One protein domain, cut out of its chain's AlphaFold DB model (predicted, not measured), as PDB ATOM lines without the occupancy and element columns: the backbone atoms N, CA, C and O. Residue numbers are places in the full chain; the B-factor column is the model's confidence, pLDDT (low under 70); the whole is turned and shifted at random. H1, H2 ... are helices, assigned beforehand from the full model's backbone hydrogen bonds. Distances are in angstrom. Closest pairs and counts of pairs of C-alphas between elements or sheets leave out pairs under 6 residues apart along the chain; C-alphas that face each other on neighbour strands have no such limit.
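What this domain is: This is residues 203 to 279 of the 359 residues of the protein "CMGC kinase, putative" of Eimeria brunetti (UniProt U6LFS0). Two long, nearly straight helices, H1 and then H2, run side by side in opposite directions as a thin, open U, with a gap between them along most of their length and a tight link at one end. Residues 276 to 279 make a short tail beyond H2. The printed part has 77 residues, with two named helices and no named strand, and its class is all helix. It is extended, with a radius of gyration of the C-alphas of 18.8 A, a rod spanning 66 by 21 by 6 A.

Where its parts are: H1, residues 203 to 232, measures 43.5 A, from C-alpha 203 at (-30.393, 19.721, 34.684). H2, residues 237 to 275, measures 56.1 A and ends at C-alpha 275 at (-22.653, 14.466, 24.497).

How they stand to each other: H1 and H2 are close but not clearly touching; their closest C-alphas, those of Leu 232 and Gln 240, are 7.0 A apart. They run opposite ways at a shallow tilt of 5 degrees, 13.6 A from centre to centre. Every O i to N i+4 pair is within hydrogen-bond range in H1, and 33 of 35 in H2.

The domain as a whole: The two C-alphas farthest apart, those of Gln 236 and Arg 279, are 66.4 A apart. The printed part has no cut. The mean pLDDT of the printed part is 71.8; residue 203, residues 232 to 241 and residues 270 to 279 are under 70.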
ATOM      1  N   GLN A 203     -30.073  21.129  34.427       68.25
ATOM      2  CA  GLN A 203     -30.393  19.721  34.684       68.25
ATOM      3  C   GLN A 203     -31.275  19.527  35.934       68.25
ATOM      4  O   GLN A 203     -32.159  18.669  35.913       68.25
ATOM      5  N   GLN A 204     -31.106  20.338  36.989       74.75
ATOM      6  CA  GLN A 204     -32.036  20.350  38.130       74.75
ATOM      7  C   GLN A 204     -33.440  20.827  37.730       74.75
ATOM      8  O   GLN A 204     -34.421  20.213  38.149       74.75
ATOM      9  N   GLN A 205     -33.561  21.860  36.884       73.62
ATOM     10  CA  GLN A 205     -34.874  22.320  36.406       73.62
ATOM     11  C   GLN A 205     -35.631  21.239  35.619       73.62
ATOM     12  O   GLN A 205     -36.821  21.036  35.861       73.62
ATOM     13  N   GLN A 206     -34.958  20.495  34.731       70.75
ATOM     14  CA  GLN A 206     -35.604  19.372  34.034       70.75
ATOM     15  C   GLN A 206     -36.052  18.258  34.995       70.75
ATOM     16  O   GLN A 206     -37.141  17.715  34.816       70.75
ATOM     17  N   GLN A 207     -35.270  17.941  36.035       72.38
ATOM     18  CA  GLN A 207     -35.694  16.962  37.045       72.38
ATOM     19  C   GLN A 207     -36.928  17.423  37.834       72.38
ATOM     20  O   GLN A 207     -37.825  16.613  38.067       72.38
ATOM     21  N   GLN A 208     -37.023  18.709  38.198       75.06
ATOM     22  CA  GLN A 208     -38.222  19.237  38.858       75.06
ATOM     23  C   GLN A 208     -39.460  19.191  37.950       75.06
ATOM     24  O   GLN A 208     -40.519  18.759  38.403       75.06
ATOM     25  N   GLN A 209     -39.342  19.558  36.666       72.50
ATOM     26  CA  GLN A 209     -40.468  19.435  35.726       72.50
ATOM     27  C   GLN A 209     -40.921  17.980  35.540       72.50
ATOM     28  O   GLN A 209     -42.123  17.718  35.511       72.50
ATOM     29  N   GLN A 210     -39.989  17.022  35.475       71.62
ATOM     30  CA  GLN A 210     -40.344  15.601  35.408       71.62
ATOM     31  C   GLN A 210     -41.064  15.117  36.672       71.62
ATOM     32  O   GLN A 210     -42.061  14.406  36.552       71.62
ATOM     33  N   GLN A 211     -40.625  15.523  37.870       72.44
ATOM     34  CA  GLN A 211     -41.344  15.179  39.103       72.44
ATOM     35  C   GLN A 211     -42.758  15.776  39.133       72.44
ATOM     36  O   GLN A 211     -43.693  15.069  39.504       72.44
ATOM     37  N   GLN A 212     -42.950  17.024  38.685       77.56
ATOM     38  CA  GLN A 212     -44.289  17.625  38.611       77.56
ATOM     39  C   GLN A 212     -45.210  16.898  37.621       77.56
ATOM     40  O   GLN A 212     -46.355  16.612  37.972       77.56
ATOM     41  N   GLN A 213     -44.729  16.535  36.424       74.81
ATOM     42  CA  GLN A 213     -45.528  15.736  35.483       74.81
ATOM     43  C   GLN A 213     -45.886  14.363  36.060       74.81
ATOM     44  O   GLN A 213     -47.035  13.938  35.963       74.81
ATOM     45  N   GLN A 214     -44.932  13.680  36.698       76.12
ATOM     46  CA  GLN A 214     -45.173  12.361  37.281       76.12
ATOM     47  C   GLN A 214     -46.194  12.431  38.432       76.12
ATOM     48  O   GLN A 214     -47.067  11.573  38.535       76.12
ATOM     49  N   GLN A 215     -46.148  13.497  39.240       80.69
ATOM     50  CA  GLN A 215     -47.106  13.740  40.317       80.69
ATOM     51  C   GLN A 215     -48.508  14.092  39.783       80.69
ATOM     52  O   GLN A 215     -49.492  13.559  40.292       80.69
ATOM     53  N   GLN A 216     -48.622  14.902  38.719       81.00
ATOM     54  CA  GLN A 216     -49.907  15.146  38.042       81.00
ATOM     55  C   GLN A 216     -50.499  13.867  37.439       81.00
ATOM     56  O   GLN A 216     -51.700  13.633  37.574       81.00
ATOM     57  N   LEU A 217     -49.675  13.026  36.804       81.88
ATOM     58  CA  LEU A 217     -50.127  11.770  36.206       81.88
ATOM     59  C   LEU A 217     -50.653  10.798  37.277       81.88
ATOM     60  O   LEU A 217     -51.710  10.192  37.100       81.88
ATOM     61  N   LEU A 218     -49.959  10.703  38.418       82.50
ATOM     62  CA  LEU A 218     -50.395   9.911  39.571       82.50
ATOM     63  C   LEU A 218     -51.734  10.422  40.133       82.50
ATOM     64  O   LEU A 218     -52.639   9.631  40.403       82.50
ATOM     65  N   LEU A 219     -51.888  11.746  40.257       86.94
ATOM     66  CA  LEU A 219     -53.121  12.375  40.736       86.94
ATOM     67  C   LEU A 219     -54.298  12.126  39.776       86.94
ATOM     68  O   LEU A 219     -55.412  11.837  40.214       86.94
ATOM     69  N   GLN A 220     -54.051  12.193  38.463       84.00
ATOM     70  CA  GLN A 220     -55.046  11.896  37.433       84.00
ATOM     71  C   GLN A 220     -55.481  10.422  37.484       84.00
ATOM     72  O   GLN A 220     -56.682  10.147  37.447       84.00
ATOM     73  N   GLN A 221     -54.536   9.489  37.649       80.12
ATOM     74  CA  GLN A 221     -54.837   8.063  37.809       80.12
ATOM     75  C   GLN A 221     -55.682   7.802  39.067       80.12
ATOM     76  O   GLN A 221     -56.679   7.083  38.993       80.12
ATOM     77  N   GLN A 222     -55.345   8.425  40.203       84.19
ATOM     78  CA  GLN A 222     -56.125   8.303  41.439       84.19
ATOM     79  C   GLN A 222     -57.560   8.827  41.258       84.19
ATOM     80  O   GLN A 222     -58.514   8.156  41.656       84.19
ATOM     81  N   ARG A 223     -57.734   9.983  40.597       81.50
ATOM     82  CA  ARG A 223     -59.061  10.541  40.280       81.50
ATOM     83  C   ARG A 223     -59.895   9.595  39.417       81.50
ATOM     84  O   ARG A 223     -61.081   9.417  39.679       81.50
ATOM     85  N   GLN A 224     -59.274   8.987  38.407       82.94
ATOM     86  CA  GLN A 224     -59.943   8.058  37.497       82.94
ATOM     87  C   GLN A 224     -60.369   6.771  38.224       82.94
ATOM     88  O   GLN A 224     -61.496   6.318  38.044       82.94
ATOM     89  N   GLN A 225     -59.528   6.243  39.123       77.75
ATOM     90  CA  GLN A 225     -59.889   5.127  40.008       77.75
ATOM     91  C   GLN A 225     -61.085   5.467  40.909       77.75
ATOM     92  O   GLN A 225     -62.013   4.670  41.032       77.75
ATOM     93  N   GLN A 226     -61.092   6.661  41.509       81.69
ATOM     94  CA  GLN A 226     -62.156   7.098  42.414       81.69
ATOM     95  C   GLN A 226     -63.494   7.297  41.677       81.69
ATOM     96  O   GLN A 226     -64.537   6.868  42.171       81.69
ATOM     97  N   GLN A 227     -63.469   7.856  40.459       81.94
ATOM     98  CA  GLN A 227     -64.649   7.929  39.588       81.94
ATOM     99  C   GLN A 227     -65.163   6.541  39.187       81.94
ATOM    100  O   GLN A 227     -66.368   6.304  39.251       81.94
ATOM    101  N   LEU A 228     -64.275   5.603  38.828       75.25
ATOM    102  CA  LEU A 228     -64.705   4.248  38.481       75.25
ATOM    103  C   LEU A 228     -65.278   3.495  39.685       75.25
ATOM    104  O   LEU A 228     -66.232   2.745  39.523       75.25
ATOM    105  N   GLN A 229     -64.741   3.703  40.889       77.19
ATOM    106  CA  GLN A 229     -65.259   3.089  42.115       77.19
ATOM    107  C   GLN A 229     -66.670   3.605  42.454       77.19
ATOM    108  O   GLN A 229     -67.542   2.806  42.797       77.19
ATOM    109  N   LEU A 230     -66.926   4.905  42.263       74.25
ATOM    110  CA  LEU A 230     -68.269   5.502  42.338       74.25
ATOM    111  C   LEU A 230     -69.231   4.926  41.284       74.25
ATOM    112  O   LEU A 230     -70.392   4.661  41.589       74.25
ATOM    113  N   GLN A 231     -68.757   4.695  40.057       74.25
ATOM    114  CA  GLN A 231     -69.565   4.109  38.983       74.25
ATOM    115  C   GLN A 231     -69.868   2.617  39.234       74.25
ATOM    116  O   GLN A 231     -70.998   2.169  39.043       74.25
ATOM    117  N   LEU A 232     -68.886   1.863  39.739       58.31
ATOM    118  CA  LEU A 232     -68.993   0.444  40.102       58.31
ATOM    119  C   LEU A 232     -69.907   0.191  41.305       58.31
ATOM    120  O   LEU A 232     -70.542  -0.859  41.364       58.31
ATOM    121  N   GLN A 233     -70.005   1.137  42.243       68.12
ATOM    122  CA  GLN A 233     -70.934   1.031  43.372       68.12
ATOM    123  C   GLN A 233     -72.409   1.070  42.924       68.12
ATOM    124  O   GLN A 233     -73.269   0.574  43.646       68.12
ATOM    125  N   GLN A 234     -72.709   1.588  41.723       62.44
ATOM    126  CA  GLN A 234     -74.071   1.627  41.178       62.44
ATOM    127  C   GLN A 234     -74.451   0.448  40.258       62.44
ATOM    128  O   GLN A 234     -75.633   0.323  39.941       62.44
ATOM    129  N   GLN A 235     -73.528  -0.426  39.818       54.31
ATOM    130  CA  GLN A 235     -73.866  -1.518  38.879       54.31
ATOM    131  C   GLN A 235     -73.227  -2.889  39.190       54.31
ATOM    132  O   GLN A 235     -72.046  -3.126  38.960       54.31
ATOM    133  N   GLN A 236     -74.097  -3.801  39.645       54.25
ATOM    134  CA  GLN A 236     -74.082  -5.279  39.622       54.25
ATOM    135  C   GLN A 236     -72.752  -6.089  39.716       54.25
ATOM    136  O   GLN A 236     -71.884  -6.019  38.840       54.25
ATOM    137  N   PRO A 237     -72.666  -7.066  40.650       56.53
ATOM    138  CA  PRO A 237     -71.430  -7.804  40.958       56.53
ATOM    139  C   PRO A 237     -70.920  -8.796  39.888       56.53
ATOM    140  O   PRO A 237     -69.782  -9.255  39.991       56.53
ATOM    141  N   GLN A 238     -71.694  -9.151  38.852       60.19
ATOM    142  CA  GLN A 238     -71.225 -10.108  37.828       60.19
ATOM    143  C   GLN A 238     -70.518  -9.424  36.645       60.19
ATOM    144  O   GLN A 238     -69.456  -9.881  36.212       60.19
ATOM    145  N   GLN A 239     -71.043  -8.288  36.171       61.69
ATOM    146  CA  GLN A 239     -70.354  -7.442  35.187       61.69
ATOM    147  C   GLN A 239     -69.052  -6.887  35.787       61.69
ATOM    148  O   GLN A 239     -68.001  -6.909  35.141       61.69
ATOM    149  N   GLN A 240     -69.111  -6.528  37.074       63.41
ATOM    150  CA  GLN A 240     -67.986  -6.117  37.909       63.41
ATOM    151  C   GLN A 240     -66.796  -7.088  37.848       63.41
ATOM    152  O   GLN A 240     -65.669  -6.619  37.752       63.41
ATOM    153  N   ARG A 241     -66.985  -8.419  37.805       67.81
ATOM    154  CA  ARG A 241     -65.847  -9.368  37.751       67.81
ATOM    155  C   ARG A 241     -65.125  -9.381  36.395       67.81
ATOM    156  O   ARG A 241     -63.898  -9.467  36.374       67.81
ATOM    157  N   ARG A 242     -65.852  -9.251  35.271       71.12
ATOM    158  CA  ARG A 242     -65.227  -9.087  33.938       71.12
ATOM    159  C   ARG A 242     -64.563  -7.719  33.803       71.12
ATOM    160  O   ARG A 242     -63.441  -7.645  33.310       71.12
ATOM    161  N   GLN A 243     -65.214  -6.658  34.284       70.06
ATOM    162  CA  GLN A 243     -64.623  -5.319  34.304       70.06
ATOM    163  C   GLN A 243     -63.371  -5.263  35.189       70.06
ATOM    164  O   GLN A 243     -62.398  -4.646  34.777       70.06
ATOM    165  N   LEU A 244     -63.326  -5.963  36.331       70.25
ATOM    166  CA  LEU A 244     -62.125  -6.033  37.176       70.25
ATOM    167  C   LEU A 244     -60.949  -6.702  36.451       70.25
ATOM    168  O   LEU A 244     -59.826  -6.212  36.530       70.25
ATOM    169  N   GLN A 245     -61.195  -7.795  35.715       74.25
ATOM    170  CA  GLN A 245     -60.166  -8.437  34.886       74.25
ATOM    171  C   GLN A 245     -59.669  -7.504  33.778       74.25
ATOM    172  O   GLN A 245     -58.462  -7.353  33.601       74.25
ATOM    173  N   HIS A 246     -60.587  -6.850  33.063       77.88
ATOM    174  CA  HIS A 246     -60.230  -5.931  31.983       77.88
ATOM    175  C   HIS A 246     -59.462  -4.711  32.515       77.88
ATOM    176  O   HIS A 246     -58.433  -4.337  31.959       77.88
ATOM    177  N   GLN A 247     -59.888  -4.157  33.653       75.94
ATOM    178  CA  GLN A 247     -59.213  -3.064  34.351       75.94
ATOM    179  C   GLN A 247     -57.817  -3.477  34.832       75.94
ATOM    180  O   GLN A 247     -56.871  -2.726  34.625       75.94
ATOM    181  N   GLN A 248     -57.648  -4.669  35.418       77.69
ATOM    182  CA  GLN A 248     -56.334  -5.158  35.849       77.69
ATOM    183  C   GLN A 248     -55.380  -5.331  34.655       77.69
ATOM    184  O   GLN A 248     -54.216  -4.939  34.735       77.69
ATOM    185  N   GLN A 249     -55.877  -5.852  33.530       77.69
ATOM    186  CA  GLN A 249     -55.105  -5.993  32.294       77.69
ATOM    187  C   GLN A 249     -54.731  -4.626  31.690       77.69
ATOM    188  O   GLN A 249     -53.597  -4.431  31.247       77.69
ATOM    189  N   GLN A 250     -55.642  -3.651  31.738       76.31
ATOM    190  CA  GLN A 250     -55.395  -2.278  31.294       76.31
ATOM    191  C   GLN A 250     -54.383  -1.556  32.203       76.31
ATOM    192  O   GLN A 250     -53.489  -0.871  31.704       76.31
ATOM    193  N   LEU A 251     -54.447  -1.776  33.523       75.12
ATOM    194  CA  LEU A 251     -53.465  -1.274  34.490       75.12
ATOM    195  C   LEU A 251     -52.071  -1.860  34.219       75.12
ATOM    196  O   LEU A 251     -51.076  -1.138  34.254       75.12
ATOM    197  N   GLN A 252     -52.000  -3.157  33.899       76.62
ATOM    198  CA  GLN A 252     -50.751  -3.846  33.575       76.62
ATOM    199  C   GLN A 252     -50.132  -3.325  32.266       76.62
ATOM    200  O   GLN A 252     -48.926  -3.071  32.233       76.62
ATOM    201  N   GLN A 253     -50.933  -3.069  31.222       71.94
ATOM    202  CA  GLN A 253     -50.447  -2.383  30.013       71.94
ATOM    203  C   GLN A 253     -49.952  -0.961  30.309       71.94
ATOM    204  O   GLN A 253     -48.886  -0.573  29.831       71.94
ATOM    205  N   GLN A 254     -50.686  -0.184  31.113       75.62
ATOM    206  CA  GLN A 254     -50.307   1.194  31.437       75.62
ATOM    207  C   GLN A 254     -48.994   1.246  32.241       75.62
ATOM    208  O   GLN A 254     -48.126   2.075  31.963       75.62
ATOM    209  N   GLN A 255     -48.798   0.312  33.178       74.69
ATOM    210  CA  GLN A 255     -47.546   0.168  33.925       74.69
ATOM    211  C   GLN A 255     -46.380  -0.257  33.011       74.69
ATOM    212  O   GLN A 255     -45.270   0.259  33.142       74.69
ATOM    213  N   GLN A 256     -46.630  -1.133  32.029       73.81
ATOM    214  CA  GLN A 256     -45.622  -1.531  31.043       73.81
ATOM    215  C   GLN A 256     -45.220  -0.361  30.121       73.81
ATOM    216  O   GLN A 256     -44.030  -0.176  29.860       73.81
ATOM    217  N   GLN A 257     -46.171   0.485  29.699       71.62
ATOM    218  CA  GLN A 257     -45.870   1.717  28.954       71.62
ATOM    219  C   GLN A 257     -45.058   2.722  29.786       71.62
ATOM    220  O   GLN A 257     -44.095   3.290  29.267       71.62
ATOM    221  N   GLN A 258     -45.378   2.909  31.075       75.00
ATOM    222  CA  GLN A 258     -44.563   3.743  31.970       75.00
ATOM    223  C   GLN A 258     -43.121   3.231  32.075       75.00
ATOM    224  O   GLN A 258     -42.182   4.026  31.997       75.00
ATOM    225  N   LEU A 259     -42.927   1.914  32.201       73.25
ATOM    226  CA  LEU A 259     -41.593   1.315  32.273       73.25
ATOM    227  C   LEU A 259     -40.796   1.549  30.976       73.25
ATOM    228  O   LEU A 259     -39.618   1.908  31.024       73.25
ATOM    229  N   LEU A 260     -41.451   1.406  29.818       72.69
ATOM    230  CA  LEU A 260     -40.849   1.655  28.506       72.69
ATOM    231  C   LEU A 260     -40.437   3.130  28.340       72.69
ATOM    232  O   LEU A 260     -39.324   3.426  27.901       72.69
ATOM    233  N   GLN A 261     -41.307   4.057  28.750       73.94
ATOM    234  CA  GLN A 261     -41.056   5.498  28.697       73.94
ATOM    235  C   GLN A 261     -39.908   5.909  29.637       73.94
ATOM    236  O   GLN A 261     -39.041   6.694  29.246       73.94
ATOM    237  N   GLN A 262     -39.837   5.321  30.838       75.12
ATOM    238  CA  GLN A 262     -38.727   5.530  31.770       75.12
ATOM    239  C   GLN A 262     -37.398   5.013  31.190       75.12
ATOM    240  O   GLN A 262     -36.382   5.709  31.260       75.12
ATOM    241  N   GLN A 263     -37.395   3.833  30.557       76.94
ATOM    242  CA  GLN A 263     -36.198   3.287  29.909       76.94
ATOM    243  C   GLN A 263     -35.712   4.192  28.763       76.94
ATOM    244  O   GLN A 263     -34.512   4.454  28.647       76.94
ATOM    245  N   GLN A 264     -36.633   4.724  27.952       73.12
ATOM    246  CA  GLN A 264     -36.298   5.621  26.845       73.12
ATOM    247  C   GLN A 264     -35.703   6.953  27.343       73.12
ATOM    248  O   GLN A 264     -34.685   7.405  26.812       73.12
ATOM    249  N   GLN A 265     -36.243   7.540  28.419       72.75
ATOM    250  CA  GLN A 265     -35.621   8.702  29.071       72.75
ATOM    251  C   GLN A 265     -34.225   8.384  29.622       72.75
ATOM    252  O   GLN A 265     -33.308   9.197  29.496       72.75
ATOM    253  N   GLN A 266     -34.028   7.197  30.200       74.19
ATOM    254  CA  GLN A 266     -32.725   6.793  30.722       74.19
ATOM    255  C   GLN A 266     -31.686   6.631  29.596       74.19
ATOM    256  O   GLN A 266     -30.526   7.015  29.772       74.19
ATOM    257  N   GLN A 267     -32.094   6.160  28.407       71.56
ATOM    258  CA  GLN A 267     -31.248   6.197  27.208       71.56
ATOM    259  C   GLN A 267     -30.919   7.634  26.787       71.56
ATOM    260  O   GLN A 267     -29.739   7.933  26.610       71.56
ATOM    261  N   GLN A 268     -31.903   8.538  26.709       72.00
ATOM    262  CA  GLN A 268     -31.659   9.946  26.361       72.00
ATOM    263  C   GLN A 268     -30.689  10.624  27.338       72.00
ATOM    264  O   GLN A 268     -29.731  11.258  26.900       72.00
ATOM    265  N   GLN A 269     -30.834  10.426  28.653       72.94
ATOM    266  CA  GLN A 269     -29.869  10.935  29.639       72.94
ATOM    267  C   GLN A 269     -28.470  10.322  29.466       72.94
ATOM    268  O   GLN A 269     -27.462  10.994  29.702       72.94
ATOM    269  N   ARG A 270     -28.374   9.054  29.040       69.44
ATOM    270  CA  ARG A 270     -27.096   8.376  28.771       69.44
ATOM    271  C   ARG A 270     -26.444   8.885  27.483       69.44
ATOM    272  O   ARG A 270     -25.224   9.043  27.454       69.44
ATOM    273  N   GLU A 271     -27.220   9.186  26.446       67.38
ATOM    274  CA  GLU A 271     -26.747   9.853  25.227       67.38
ATOM    275  C   GLU A 271     -26.343  11.304  25.482       67.38
ATOM    276  O   GLU A 271     -25.280  11.735  25.042       67.38
ATOM    277  N   GLU A 272     -27.126  12.045  26.262       68.44
ATOM    278  CA  GLU A 272     -26.781  13.402  26.663       68.44
ATOM    279  C   GLU A 272     -25.500  13.399  27.510       68.44
ATOM    280  O   GLU A 272     -24.576  14.159  27.227       68.44
ATOM    281  N   ARG A 273     -25.349  12.472  28.469       66.38
ATOM    282  CA  ARG A 273     -24.072  12.247  29.177       66.38
ATOM    283  C   ARG A 273     -22.916  11.902  28.229       66.38
ATOM    284  O   ARG A 273     -21.806  12.368  28.464       66.38
ATOM    285  N   LYS A 274     -23.142  11.164  27.134       62.19
ATOM    286  CA  LYS A 274     -22.119  10.952  26.084       62.19
ATOM    287  C   LYS A 274     -21.824  12.230  25.278       62.19
ATOM    288  O   LYS A 274     -20.687  12.397  24.832       62.19
ATOM    289  N   ARG A 275     -22.804  13.131  25.112       56.97
ATOM    290  CA  ARG A 275     -22.653  14.466  24.497       56.97
ATOM    291  C   ARG A 275     -21.958  15.483  25.422       56.97
ATOM    292  O   ARG A 275     -21.325  16.396  24.898       56.97
ATOM    293  N   LYS A 276     -21.968  15.296  26.752       55.06
ATOM    294  CA  LYS A 276     -21.238  16.097  27.773       55.06
ATOM    295  C   LYS A 276     -19.706  15.924  27.737       55.06
ATOM    296  O   LYS A 276     -19.045  15.886  28.772       55.06
ATOM    297  N   ARG A 277     -19.099  15.825  26.550       53.94
ATOM    298  CA  ARG A 277     -17.639  15.930  26.411       53.94
ATOM    299  C   ARG A 277     -17.246  17.404  26.474       53.94
ATOM    300  O   ARG A 277     -17.673  18.180  25.616       53.94
ATOM    301  N   LEU A 278     -16.437  17.734  27.484       49.94
ATOM    302  CA  LEU A 278     -15.812  19.037  27.741       49.94
ATOM    303  C   LEU A 278     -15.388  19.739  26.444       49.94
ATOM    304  O   LEU A 278     -14.752  19.119  25.587       49.94
ATOM    305  N   ARG A 279     -15.729  21.025  26.312       50.72
ATOM    306  CA  ARG A 279     -15.213  21.900  25.253       50.72
ATOM    307  C   ARG A 279     -14.004  22.668  25.801       50.72
ATOM    308  O   ARG A 279     -14.214  23.575  26.599       50.72
TER     309      ARG A 279